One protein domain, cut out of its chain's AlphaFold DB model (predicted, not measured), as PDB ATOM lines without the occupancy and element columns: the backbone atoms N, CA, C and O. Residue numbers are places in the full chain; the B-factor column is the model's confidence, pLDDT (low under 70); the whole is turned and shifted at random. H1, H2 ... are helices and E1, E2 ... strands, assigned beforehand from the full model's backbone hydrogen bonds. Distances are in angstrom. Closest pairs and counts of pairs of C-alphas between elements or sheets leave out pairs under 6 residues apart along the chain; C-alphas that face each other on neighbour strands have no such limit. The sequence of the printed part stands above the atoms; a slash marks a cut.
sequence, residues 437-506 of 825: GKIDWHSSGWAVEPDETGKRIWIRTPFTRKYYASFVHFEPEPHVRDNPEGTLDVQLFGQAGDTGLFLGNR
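What this domain is: This is residues 437 to 506 of the 825 residues of a protein of Desulfobacteraceae bacterium (UniProt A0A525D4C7). With little regular structure, this is a small antiparallel sheet, E2 E3 E5 E4, only just strongly twisted, set among loops, with short helix H1 in a loop reaching away from it. The 70 printed residues, mostly strand by class, hold E1 E2 E3 H1 E4 E5 in chain order. The whole is compact, radius of gyration of the C-alphas 12.2 A, spanning 37 by 25 by 20 A.

Where its parts are: E5, residues 488 to 493, is 16.5 A long and ends at C-alpha 493 (50.970, -8.535, -42.480). E3 is 456 to 460, 13.1 A; E2 447 to 450; E4 480 to 482; H1 465 to 469. E1, 438 to 440, begins at C-alpha 438 (43.176, -18.671, -49.591).

How they stand to each other: Inner strands E3 and E5 are antiparallel at 151 degrees, N 457 and O 492 2.9 A apart. Hairpin E2 and E3 has N 448 and O 458 at 2.8 A; hairpin E4 and E5, N 481 and O 489 at 3.0 A. E3, H1, E4 form a split strand-helix-strand unit, two same-way strands with E5 between, its crossover right-handed. H1, every O i to N i+4 pair within hydrogen-bond range, is not on the sheet. E1 pairs with no named strand.

The domain as a whole: The farthest C-alphas, Phe 471 and Asp 498, are 37.1 A apart. The printed part has no cut, no link is long, and residue 476 is under pLDDT 70.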
ATOM      1  N   GLY A 437      42.465 -19.433 -44.823       89.69
ATOM      2  CA  GLY A 437      42.287 -19.967 -46.157       89.69
ATOM      3  C   GLY A 437      42.816 -19.026 -47.214       89.69
ATOM      4  O   GLY A 437      43.272 -17.917 -46.957       89.69
ATOM      5  N   LYS A 438      42.761 -19.474 -48.452       93.06
ATOM      6  CA  LYS A 438      43.176 -18.671 -49.591       93.06
ATOM      7  C   LYS A 438      42.021 -17.810 -50.089       93.06
ATOM      8  O   LYS A 438      40.900 -18.307 -50.184       93.06
ATOM      9  N   ILE A 439      42.321 -16.589 -50.508       94.44
ATOM     10  CA  ILE A 439      41.407 -15.725 -51.265       94.44
ATOM     11  C   ILE A 439      41.930 -15.537 -52.687       94.44
ATOM     12  O   ILE A 439      43.128 -15.707 -52.923       94.44
ATOM     13  N   ASP A 440      41.041 -15.243 -53.623       94.31
ATOM     14  CA  ASP A 440      41.388 -14.781 -54.966       94.31
ATOM     15  C   ASP A 440      40.952 -13.312 -55.072       94.31
ATOM     16  O   ASP A 440      39.792 -12.988 -54.787       94.31
ATOM     17  N   TRP A 441      41.897 -12.427 -55.398       94.00
ATOM     18  CA  TRP A 441      41.683 -10.977 -55.355       94.00
ATOM     19  C   TRP A 441      40.572 -10.545 -56.311       94.00
ATOM     20  O   TRP A 441      40.494 -11.037 -57.436       94.00
ATOM     21  N   HIS A 442      39.703  -9.656 -55.825       87.81
ATOM     22  CA  HIS A 442      38.582  -9.051 -56.561       87.81
ATOM     23  C   HIS A 442      37.575 -10.062 -57.140       87.81
ATOM     24  O   HIS A 442      36.810  -9.756 -58.047       87.81
ATOM     25  N   SER A 443      37.525 -11.266 -56.564       86.19
ATOM     26  CA  SER A 443      36.444 -12.235 -56.800       86.19
ATOM     27  C   SER A 443      35.899 -12.804 -55.492       86.19
ATOM     28  O   SER A 443      34.696 -12.788 -55.263       86.19
ATOM     29  N   SER A 444      36.777 -13.267 -54.596       90.88
ATOM     30  CA  SER A 444      36.388 -13.889 -53.319       90.88
ATOM     31  C   SER A 444      37.016 -13.224 -52.090       90.88
ATOM     32  O   SER A 444      36.810 -13.689 -50.970       90.88
ATOM     33  N   GLY A 445      37.790 -12.154 -52.280       94.00
ATOM     34  CA  GLY A 445      38.362 -11.354 -51.199       94.00
ATOM     35  C   GLY A 445      39.001 -10.055 -51.692       94.00
ATOM     36  O   GLY A 445      39.336  -9.919 -52.871       94.00
ATOM     37  N   TRP A 446      39.144  -9.098 -50.775       94.25
ATOM     38  CA  TRP A 446      39.673  -7.751 -51.017       94.25
ATOM     39  C   TRP A 446      40.206  -7.131 -49.716       94.25
ATOM     40  O   TRP A 446      39.989  -7.672 -48.627       94.25
ATOM     41  N   ALA A 447      40.909  -6.003 -49.818       94.88
ATOM     42  CA  ALA A 447      41.367  -5.245 -48.659       94.88
ATOM     43  C   ALA A 447      40.216  -4.390 -48.103       94.88
ATOM     44  O   ALA A 447      39.558  -3.658 -48.840       94.88
ATOM     45  N   VAL A 448      39.969  -4.489 -46.798       94.56
ATOM     46  CA  VAL A 448      38.870  -3.791 -46.115       94.56
ATOM     47  C   VAL A 448      39.353  -2.443 -45.603       94.56
ATOM     48  O   VAL A 448      38.841  -1.411 -46.016       94.56
ATOM     49  N   GLU A 449      40.356  -2.463 -44.728       94.19
ATOM     50  CA  GLU A 449      40.922  -1.286 -44.063       94.19
ATOM     51  C   GLU A 449      42.324  -1.615 -43.505       94.19
ATOM     52  O   GLU A 449      42.653  -2.801 -43.332       94.19
ATOM     53  N   PRO A 450      43.178  -0.612 -43.232       93.69
ATOM     54  CA  PRO A 450      44.422  -0.833 -42.500       93.69
ATOM     55  C   PRO A 450      44.146  -1.259 -41.053       93.69
ATOM     56  O   PRO A 450      43.100  -0.951 -40.483       93.69
ATOM     57  N   ASP A 451      45.093  -1.965 -40.437       89.88
ATOM     58  CA  ASP A 451      45.049  -2.200 -38.997       89.88
ATOM     59  C   ASP A 451      45.493  -0.961 -38.199       89.88
ATOM     60  O   ASP A 451      46.096  -0.031 -38.734       89.88
ATOM     61  N   GLU A 452      45.241  -0.973 -36.888       85.94
ATOM     62  CA  GLU A 452      45.596   0.131 -35.978       85.94
ATOM     63  C   GLU A 452      47.102   0.445 -35.963       85.94
ATOM     64  O   GLU A 452      47.506   1.560 -35.641       85.94
ATOM     65  N   THR A 453      47.947  -0.534 -36.309       84.50
ATOM     66  CA  THR A 453      49.408  -0.386 -36.300       84.50
ATOM     67  C   THR A 453      49.975   0.147 -37.618       84.50
ATOM     68  O   THR A 453      51.148   0.523 -37.666       84.50
ATOM     69  N   GLY A 454      49.186   0.135 -38.698       82.44
ATOM     70  CA  GLY A 454      49.626   0.404 -40.068       82.44
ATOM     71  C   GLY A 454      50.578  -0.650 -40.654       82.44
ATOM     72  O   GLY A 454      51.079  -0.474 -41.766       82.44
ATOM     73  N   LYS A 455      50.865  -1.743 -39.928       84.00
ATOM     74  CA  LYS A 455      51.745  -2.838 -40.384       84.00
ATOM     75  C   LYS A 455      50.968  -4.000 -41.000       84.00
ATOM     76  O   LYS A 455      51.578  -4.904 -41.585       84.00
ATOM     77  N   ARG A 456      49.646  -4.024 -40.831       90.88
ATOM     78  CA  ARG A 456      48.767  -5.072 -41.346       90.88
ATOM     79  C   ARG A 456      47.568  -4.456 -42.047       90.88
ATOM     80  O   ARG A 456      47.235  -3.289 -41.869       90.88
ATOM     81  N   ILE A 457      46.899  -5.285 -42.830       93.25
ATOM     82  CA  ILE A 457      45.639  -4.957 -43.485       93.25
ATOM     83  C   ILE A 457      44.596  -6.001 -43.110       93.25
ATOM     84  O   ILE A 457      44.908  -7.191 -42.998       93.25
ATOM     85  N   TRP A 458      43.357  -5.565 -42.917       94.69
ATOM     86  CA  TRP A 458      42.219  -6.469 -42.824       94.69
ATOM     87  C   TRP A 458      41.810  -6.900 -44.227       94.69
ATOM     88  O   TRP A 458      41.581  -6.068 -45.104       94.69
ATOM     89  N   ILE A 459      41.737  -8.209 -44.443       94.75
ATOM     90  CA  ILE A 459      41.334  -8.814 -45.708       94.75
ATOM     91  C   ILE A 459      40.000  -9.507 -45.523       94.75
ATOM     92  O   ILE A 459      39.855 -10.355 -44.639       94.75
ATOM     93  N   ARG A 460      39.055  -9.204 -46.411       95.38
ATOM     94  CA  ARG A 460      37.796  -9.925 -46.488       95.38
ATOM     95  C   ARG A 460      38.018 -11.321 -47.058       95.38
ATOM     96  O   ARG A 460      38.680 -11.473 -48.083       95.38
ATOM     97  N   THR A 461      37.427 -12.338 -46.433       95.19
ATOM     98  CA  THR A 461      37.495 -13.726 -46.914       95.19
ATOM     99  C   THR A 461      36.110 -14.291 -47.223       95.19
ATOM    100  O   THR A 461      35.116 -13.812 -46.674       95.19
ATOM    101  N   PRO A 462      36.009 -15.362 -48.032       94.50
ATOM    102  CA  PRO A 462      34.726 -15.978 -48.312       94.50
ATOM    103  C   PRO A 462      34.295 -16.922 -47.186       94.50
ATOM    104  O   PRO A 462      33.243 -17.532 -47.308       94.50
ATOM    105  N   PHE A 463      35.078 -17.130 -46.124       94.38
ATOM    106  CA  PHE A 463      34.807 -18.165 -45.123       94.38
ATOM    107  C   PHE A 463      33.885 -17.669 -44.005       94.38
ATOM    108  O   PHE A 463      33.793 -16.476 -43.732       94.38
ATOM    109  N   THR A 464      33.192 -18.605 -43.354       93.06
ATOM    110  CA  THR A 464      32.254 -18.330 -42.255       93.06
ATOM    111  C   THR A 464      32.534 -19.261 -41.079       93.06
ATOM    112  O   THR A 464      33.067 -20.359 -41.264       93.06
ATOM    113  N   ARG A 465      32.113 -18.892 -39.863       90.62
ATOM    114  CA  ARG A 465      32.201 -19.798 -38.699       90.62
ATOM    115  C   ARG A 465      31.451 -21.112 -38.934       90.62
ATOM    116  O   ARG A 465      31.970 -22.180 -38.623       90.62
ATOM    117  N   LYS A 466      30.263 -21.036 -39.553       91.56
ATOM    118  CA  LYS A 466      29.444 -22.205 -39.920       91.56
ATOM    119  C   LYS A 466      30.188 -23.157 -40.860       91.56
ATOM    120  O   LYS A 466      30.026 -24.366 -40.741       91.56
ATOM    121  N   TYR A 467      30.992 -22.624 -41.783       92.94
ATOM    122  CA  TYR A 467      31.808 -23.442 -42.673       92.94
ATOM    123  C   TYR A 467      32.833 -24.265 -41.890       92.94
ATOM    124  O   TYR A 467      32.859 -25.477 -42.061       92.94
ATOM    125  N   TYR A 468      33.628 -23.651 -41.008       90.88
ATOM    126  CA  TYR A 468      34.631 -24.406 -40.247       90.88
ATOM    127  C   TYR A 468      34.009 -25.385 -39.259       90.88
ATOM    128  O   TYR A 468      34.439 -26.535 -39.208       90.88
ATOM    129  N   ALA A 469      32.947 -24.970 -38.562       89.62
ATOM    130  CA  ALA A 469      32.230 -25.812 -37.607       89.62
ATOM    131  C   ALA A 469      31.698 -27.123 -38.217       89.62
ATOM    132  O   ALA A 469      31.378 -28.051 -37.479       89.62
ATOM    133  N   SER A 470      31.608 -27.232 -39.551       90.62
ATOM    134  CA  SER A 470      31.176 -28.461 -40.222       90.62
ATOM    135  C   SER A 470      32.265 -29.535 -40.347       90.62
ATOM    136  O   SER A 470      31.943 -30.665 -40.718       90.62
ATOM    137  N   PHE A 471      33.540 -29.220 -40.081       89.38
ATOM    138  CA  PHE A 471      34.639 -30.185 -40.236       89.38
ATOM    139  C   PHE A 471      35.804 -30.038 -39.252       89.38
ATOM    140  O   PHE A 471      36.595 -30.973 -39.136       89.38
ATOM    141  N   VAL A 472      35.921 -28.914 -38.543       85.12
ATOM    142  CA  VAL A 472      36.924 -28.694 -37.492       85.12
ATOM    143  C   VAL A 472      36.349 -27.843 -36.362       85.12
ATOM    144  O   VAL A 472      35.463 -27.016 -36.569       85.12
ATOM    145  N   HIS A 473      36.890 -28.005 -35.154       80.19
ATOM    146  CA  HIS A 473      36.676 -27.031 -34.086       80.19
ATOM    147  C   HIS A 473      37.459 -25.758 -34.426       80.19
ATOM    148  O   HIS A 473      38.674 -25.813 -34.615       80.19
ATOM    149  N   PHE A 474      36.758 -24.635 -34.573       77.56
ATOM    150  CA  PHE A 474      37.345 -23.350 -34.949       77.56
ATOM    151  C   PHE A 474      37.175 -22.356 -33.809       77.56
ATOM    152  O   PHE A 474      36.065 -21.892 -33.537       77.56
ATOM    153  N   GLU A 475      38.281 -22.036 -33.148       70.38
ATOM    154  CA  GLU A 475      38.302 -21.050 -32.073       70.38
ATOM    155  C   GLU A 475      38.582 -19.643 -32.615       70.38
ATOM    156  O   GLU A 475      39.241 -19.498 -33.648       70.38
ATOM    157  N   PRO A 476      38.077 -18.585 -31.954       62.81
ATOM    158  CA  PRO A 476      38.381 -17.215 -32.341       62.81
ATOM    159  C   PRO A 476      39.892 -16.951 -32.234       62.81
ATOM    160  O   PRO A 476      40.442 -16.896 -31.136       62.81
ATOM    161  N   GLU A 477      40.570 -16.776 -33.369       71.44
ATOM    162  CA  GLU A 477      41.956 -16.304 -33.386       71.44
ATOM    163  C   GLU A 477      41.999 -14.769 -33.232       71.44
ATOM    164  O   GLU A 477      41.173 -14.085 -33.837       71.44
ATOM    165  N   PRO A 478      42.999 -14.184 -32.537       76.38
ATOM    166  CA  PRO A 478      43.145 -12.724 -32.385       76.38
ATOM    167  C   PRO A 478      43.237 -11.936 -33.703       76.38
ATOM    168  O   PRO A 478      43.118 -10.714 -33.719       76.38
ATOM    169  N   HIS A 479      43.503 -12.626 -34.811       87.06
ATOM    170  CA  HIS A 479      43.705 -12.051 -36.139       87.06
ATOM    171  C   HIS A 479      42.535 -12.330 -37.085       87.06
ATOM    172  O   HIS A 479      42.684 -12.158 -38.292       87.06
ATOM    173  N   VAL A 480      41.392 -12.763 -36.547       91.06
ATOM    174  CA  VAL A 480      40.164 -13.049 -37.290       91.06
ATOM    175  C   VAL A 480      38.986 -12.374 -36.590       91.06
ATOM    176  O   VAL A 480      38.842 -12.494 -35.375       91.06
ATOM    177  N   ARG A 481      38.122 -11.689 -37.345       92.19
ATOM    178  CA  ARG A 481      36.908 -11.050 -36.810       92.19
ATOM    179  C   ARG A 481      35.686 -11.341 -37.671       92.19
ATOM    180  O   ARG A 481      35.804 -11.546 -38.878       92.19
ATOM    181  N   ASP A 482      34.520 -11.340 -37.037       91.81
ATOM    182  CA  ASP A 482      33.240 -11.345 -37.737       91.81
ATOM    183  C   ASP A 482      32.990  -9.973 -38.377       91.81
ATOM    184  O   ASP A 482      33.391  -8.938 -37.839       91.81
ATOM    185  N   ASN A 483      32.318  -9.974 -39.525       91.44
ATOM    186  CA  ASN A 483      31.883  -8.758 -40.205       91.44
ATOM    187  C   ASN A 483      30.359  -8.780 -40.447       91.44
ATOM    188  O   ASN A 483      29.732  -9.838 -40.329       91.44
ATOM    189  N   PRO A 484      29.740  -7.635 -40.793       88.19
ATOM    190  CA  PRO A 484      28.292  -7.552 -40.986       88.19
ATOM    191  C   PRO A 484      27.726  -8.504 -42.050       88.19
ATOM    192  O   PRO A 484      26.564  -8.882 -41.955       88.19
ATOM    193  N   GLU A 485      28.518  -8.933 -43.036       85.00
ATOM    194  CA  GLU A 485      28.071  -9.846 -44.101       85.00
ATOM    195  C   GLU A 485      28.043 -11.321 -43.665       85.00
ATOM    196  O   GLU A 485      27.727 -12.206 -44.460       85.00
ATOM    197  N   GLY A 486      28.396 -11.620 -42.411       88.38
ATOM    198  CA  GLY A 486      28.411 -12.985 -41.876       88.38
ATOM    199  C   GLY A 486      29.589 -13.835 -42.367       88.38
ATOM    200  O   GLY A 486      29.625 -15.048 -42.131       88.38
ATOM    201  N   THR A 487      30.556 -13.208 -43.039       92.50
ATOM    202  CA  THR A 487      31.862 -13.796 -43.364       92.50
ATOM    203  C   THR A 487      32.913 -13.356 -42.343       92.50
ATOM    204  O   THR A 487      32.598 -12.702 -41.348       92.50
ATOM    205  N   LEU A 488      34.163 -13.764 -42.562       93.88
ATOM    206  CA  LEU A 488      35.286 -13.453 -41.686       93.88
ATOM    207  C   LEU A 488      36.287 -12.533 -42.384       93.88
ATOM    208  O   LEU A 488      36.679 -12.788 -43.529       93.88
ATOM    209  N   ASP A 489      36.756 -11.522 -41.656       94.88
ATOM    210  CA  ASP A 489      37.954 -10.770 -42.019       94.88
ATOM    211  C   ASP A 489      39.170 -11.377 -41.313       94.88
ATOM    212  O   ASP A 489      39.077 -11.835 -40.170       94.88
ATOM    213  N   VAL A 490      40.327 -11.336 -41.967       93.06
ATOM    214  CA  VAL A 490      41.600 -11.820 -41.421       93.06
ATOM    215  C   VAL A 490      42.687 -10.761 -41.567       93.06
ATOM    216  O   VAL A 490      42.800 -10.121 -42.612       93.06
ATOM    217  N   GLN A 491      43.512 -10.577 -40.536       91.50
ATOM    218  CA  GLN A 491      44.675  -9.699 -40.635       91.50
ATOM    219  C   GLN A 491      45.776 -10.357 -41.466       91.50
ATOM    220  O   GLN A 491      46.205 -11.482 -41.192       91.50
ATOM    221  N   LEU A 492      46.304  -9.609 -42.428       89.94
ATOM    222  CA  LEU A 492      47.499  -9.956 -43.181       89.94
ATOM    223  C   LEU A 492      48.598  -8.932 -42.900       89.94
ATOM    224  O   LEU A 492      48.383  -7.732 -43.024       89.94
ATOM    225  N   PHE A 493      49.800  -9.405 -42.579       87.69
ATOM    226  CA  PHE A 493      50.970  -8.535 -42.480       87.69
ATOM    227  C   PHE A 493      51.397  -8.064 -43.875       87.69
ATOM    228  O   PHE A 493      51.725  -8.884 -44.735       87.69
ATOM    229  N   GLY A 494      51.426  -6.753 -44.087       86.31
ATOM    230  CA  GLY A 494      51.665  -6.166 -45.399       86.31
ATOM    231  C   GLY A 494      51.039  -4.785 -45.526       86.31
ATOM    232  O   GLY A 494      50.363  -4.309 -44.618       86.31
ATOM    233  N   GLN A 495      51.286  -4.154 -46.669       88.56
ATOM    234  CA  GLN A 495      50.750  -2.844 -47.019       88.56
ATOM    235  C   GLN A 495      49.929  -2.964 -48.299       88.56
ATOM    236  O   GLN A 495      50.244  -3.782 -49.165       88.56
ATOM    237  N   ALA A 496      48.889  -2.142 -48.418       91.06
ATOM    238  CA  ALA A 496      48.093  -2.074 -49.637       91.06
ATOM    239  C   ALA A 496      48.896  -1.468 -50.803       91.06
ATOM    240  O   ALA A 496      48.824  -1.983 -51.911       91.06
ATOM    241  N   GLY A 497      49.706  -0.435 -50.543       91.19
ATOM    242  CA  GLY A 497      50.436   0.335 -51.563       91.19
ATOM    243  C   GLY A 497      49.635   1.544 -52.054       91.19
ATOM    244  O   GLY A 497      50.153   2.657 -52.066       91.19
ATOM    245  N   ASP A 498      48.343   1.356 -52.327       89.62
ATOM    246  CA  ASP A 498      47.376   2.423 -52.612       89.62
ATOM    247  C   ASP A 498      46.218   2.379 -51.598       89.62
ATOM    248  O   ASP A 498      45.627   1.328 -51.341       89.62
ATOM    249  N   THR A 499      45.875   3.532 -51.017       88.12
ATOM    250  CA  THR A 499      44.716   3.675 -50.123       88.12
ATOM    251  C   THR A 499      43.384   3.428 -50.833       88.12
ATOM    252  O   THR A 499      42.414   3.053 -50.182       88.12
ATOM    253  N   GLY A 500      43.330   3.595 -52.158       88.75
ATOM    254  CA  GLY A 500      42.153   3.311 -52.979       88.75
ATOM    255  C   GLY A 500      41.790   1.827 -53.078       88.75
ATOM    256  O   GLY A 500      40.701   1.513 -53.551       88.75
ATOM    257  N   LEU A 501      42.661   0.919 -52.619       91.25
ATOM    258  CA  LEU A 501      42.378  -0.520 -52.557       91.25
ATOM    259  C   LEU A 501      41.510  -0.921 -51.356       91.25
ATOM    260  O   LEU A 501      41.030  -2.052 -51.307       91.25
ATOM    261  N   PHE A 502      41.332  -0.038 -50.372       93.06
ATOM    262  CA  PHE A 502      40.472  -0.301 -49.222       93.06
ATOM    263  C   PHE A 502      39.009  -0.083 -49.606       93.06
ATOM    264  O   PHE A 502      38.526   1.047 -49.644       93.06
ATOM    265  N   LEU A 503      38.303  -1.177 -49.894       90.12
ATOM    266  CA  LEU A 503      36.908  -1.128 -50.347       90.12
ATOM    267  C   LEU A 503      35.905  -1.118 -49.183       90.12
ATOM    268  O   LEU A 503      34.721  -0.864 -49.386       90.12
ATOM    269  N   GLY A 504      36.360  -1.392 -47.958       90.31
ATOM    270  CA  GLY A 504      35.494  -1.475 -46.786       90.31
ATOM    271  C   GLY A 504      34.516  -2.654 -46.837       90.31
ATOM    272  O   GLY A 504      34.789  -3.709 -47.422       90.31
ATOM    273  N   ASN A 505      33.378  -2.481 -46.165       87.00
ATOM    274  CA  ASN A 505      32.299  -3.467 -46.146       87.00
ATOM    275  C   ASN A 505      31.385  -3.283 -47.358       87.00
ATOM    276  O   ASN A 505      31.014  -2.155 -47.686       87.00
ATOM    277  N   ARG A 506      30.952  -4.393 -47.965       84.62
ATOM    278  CA  ARG A 506      29.876  -4.350 -48.951       84.62
ATOM    279  C   ARG A 506      28.563  -4.042 -48.209       84.62
ATOM    280  O   ARG A 506      28.350  -4.553 -47.103       84.62
TER     281      ARG A 506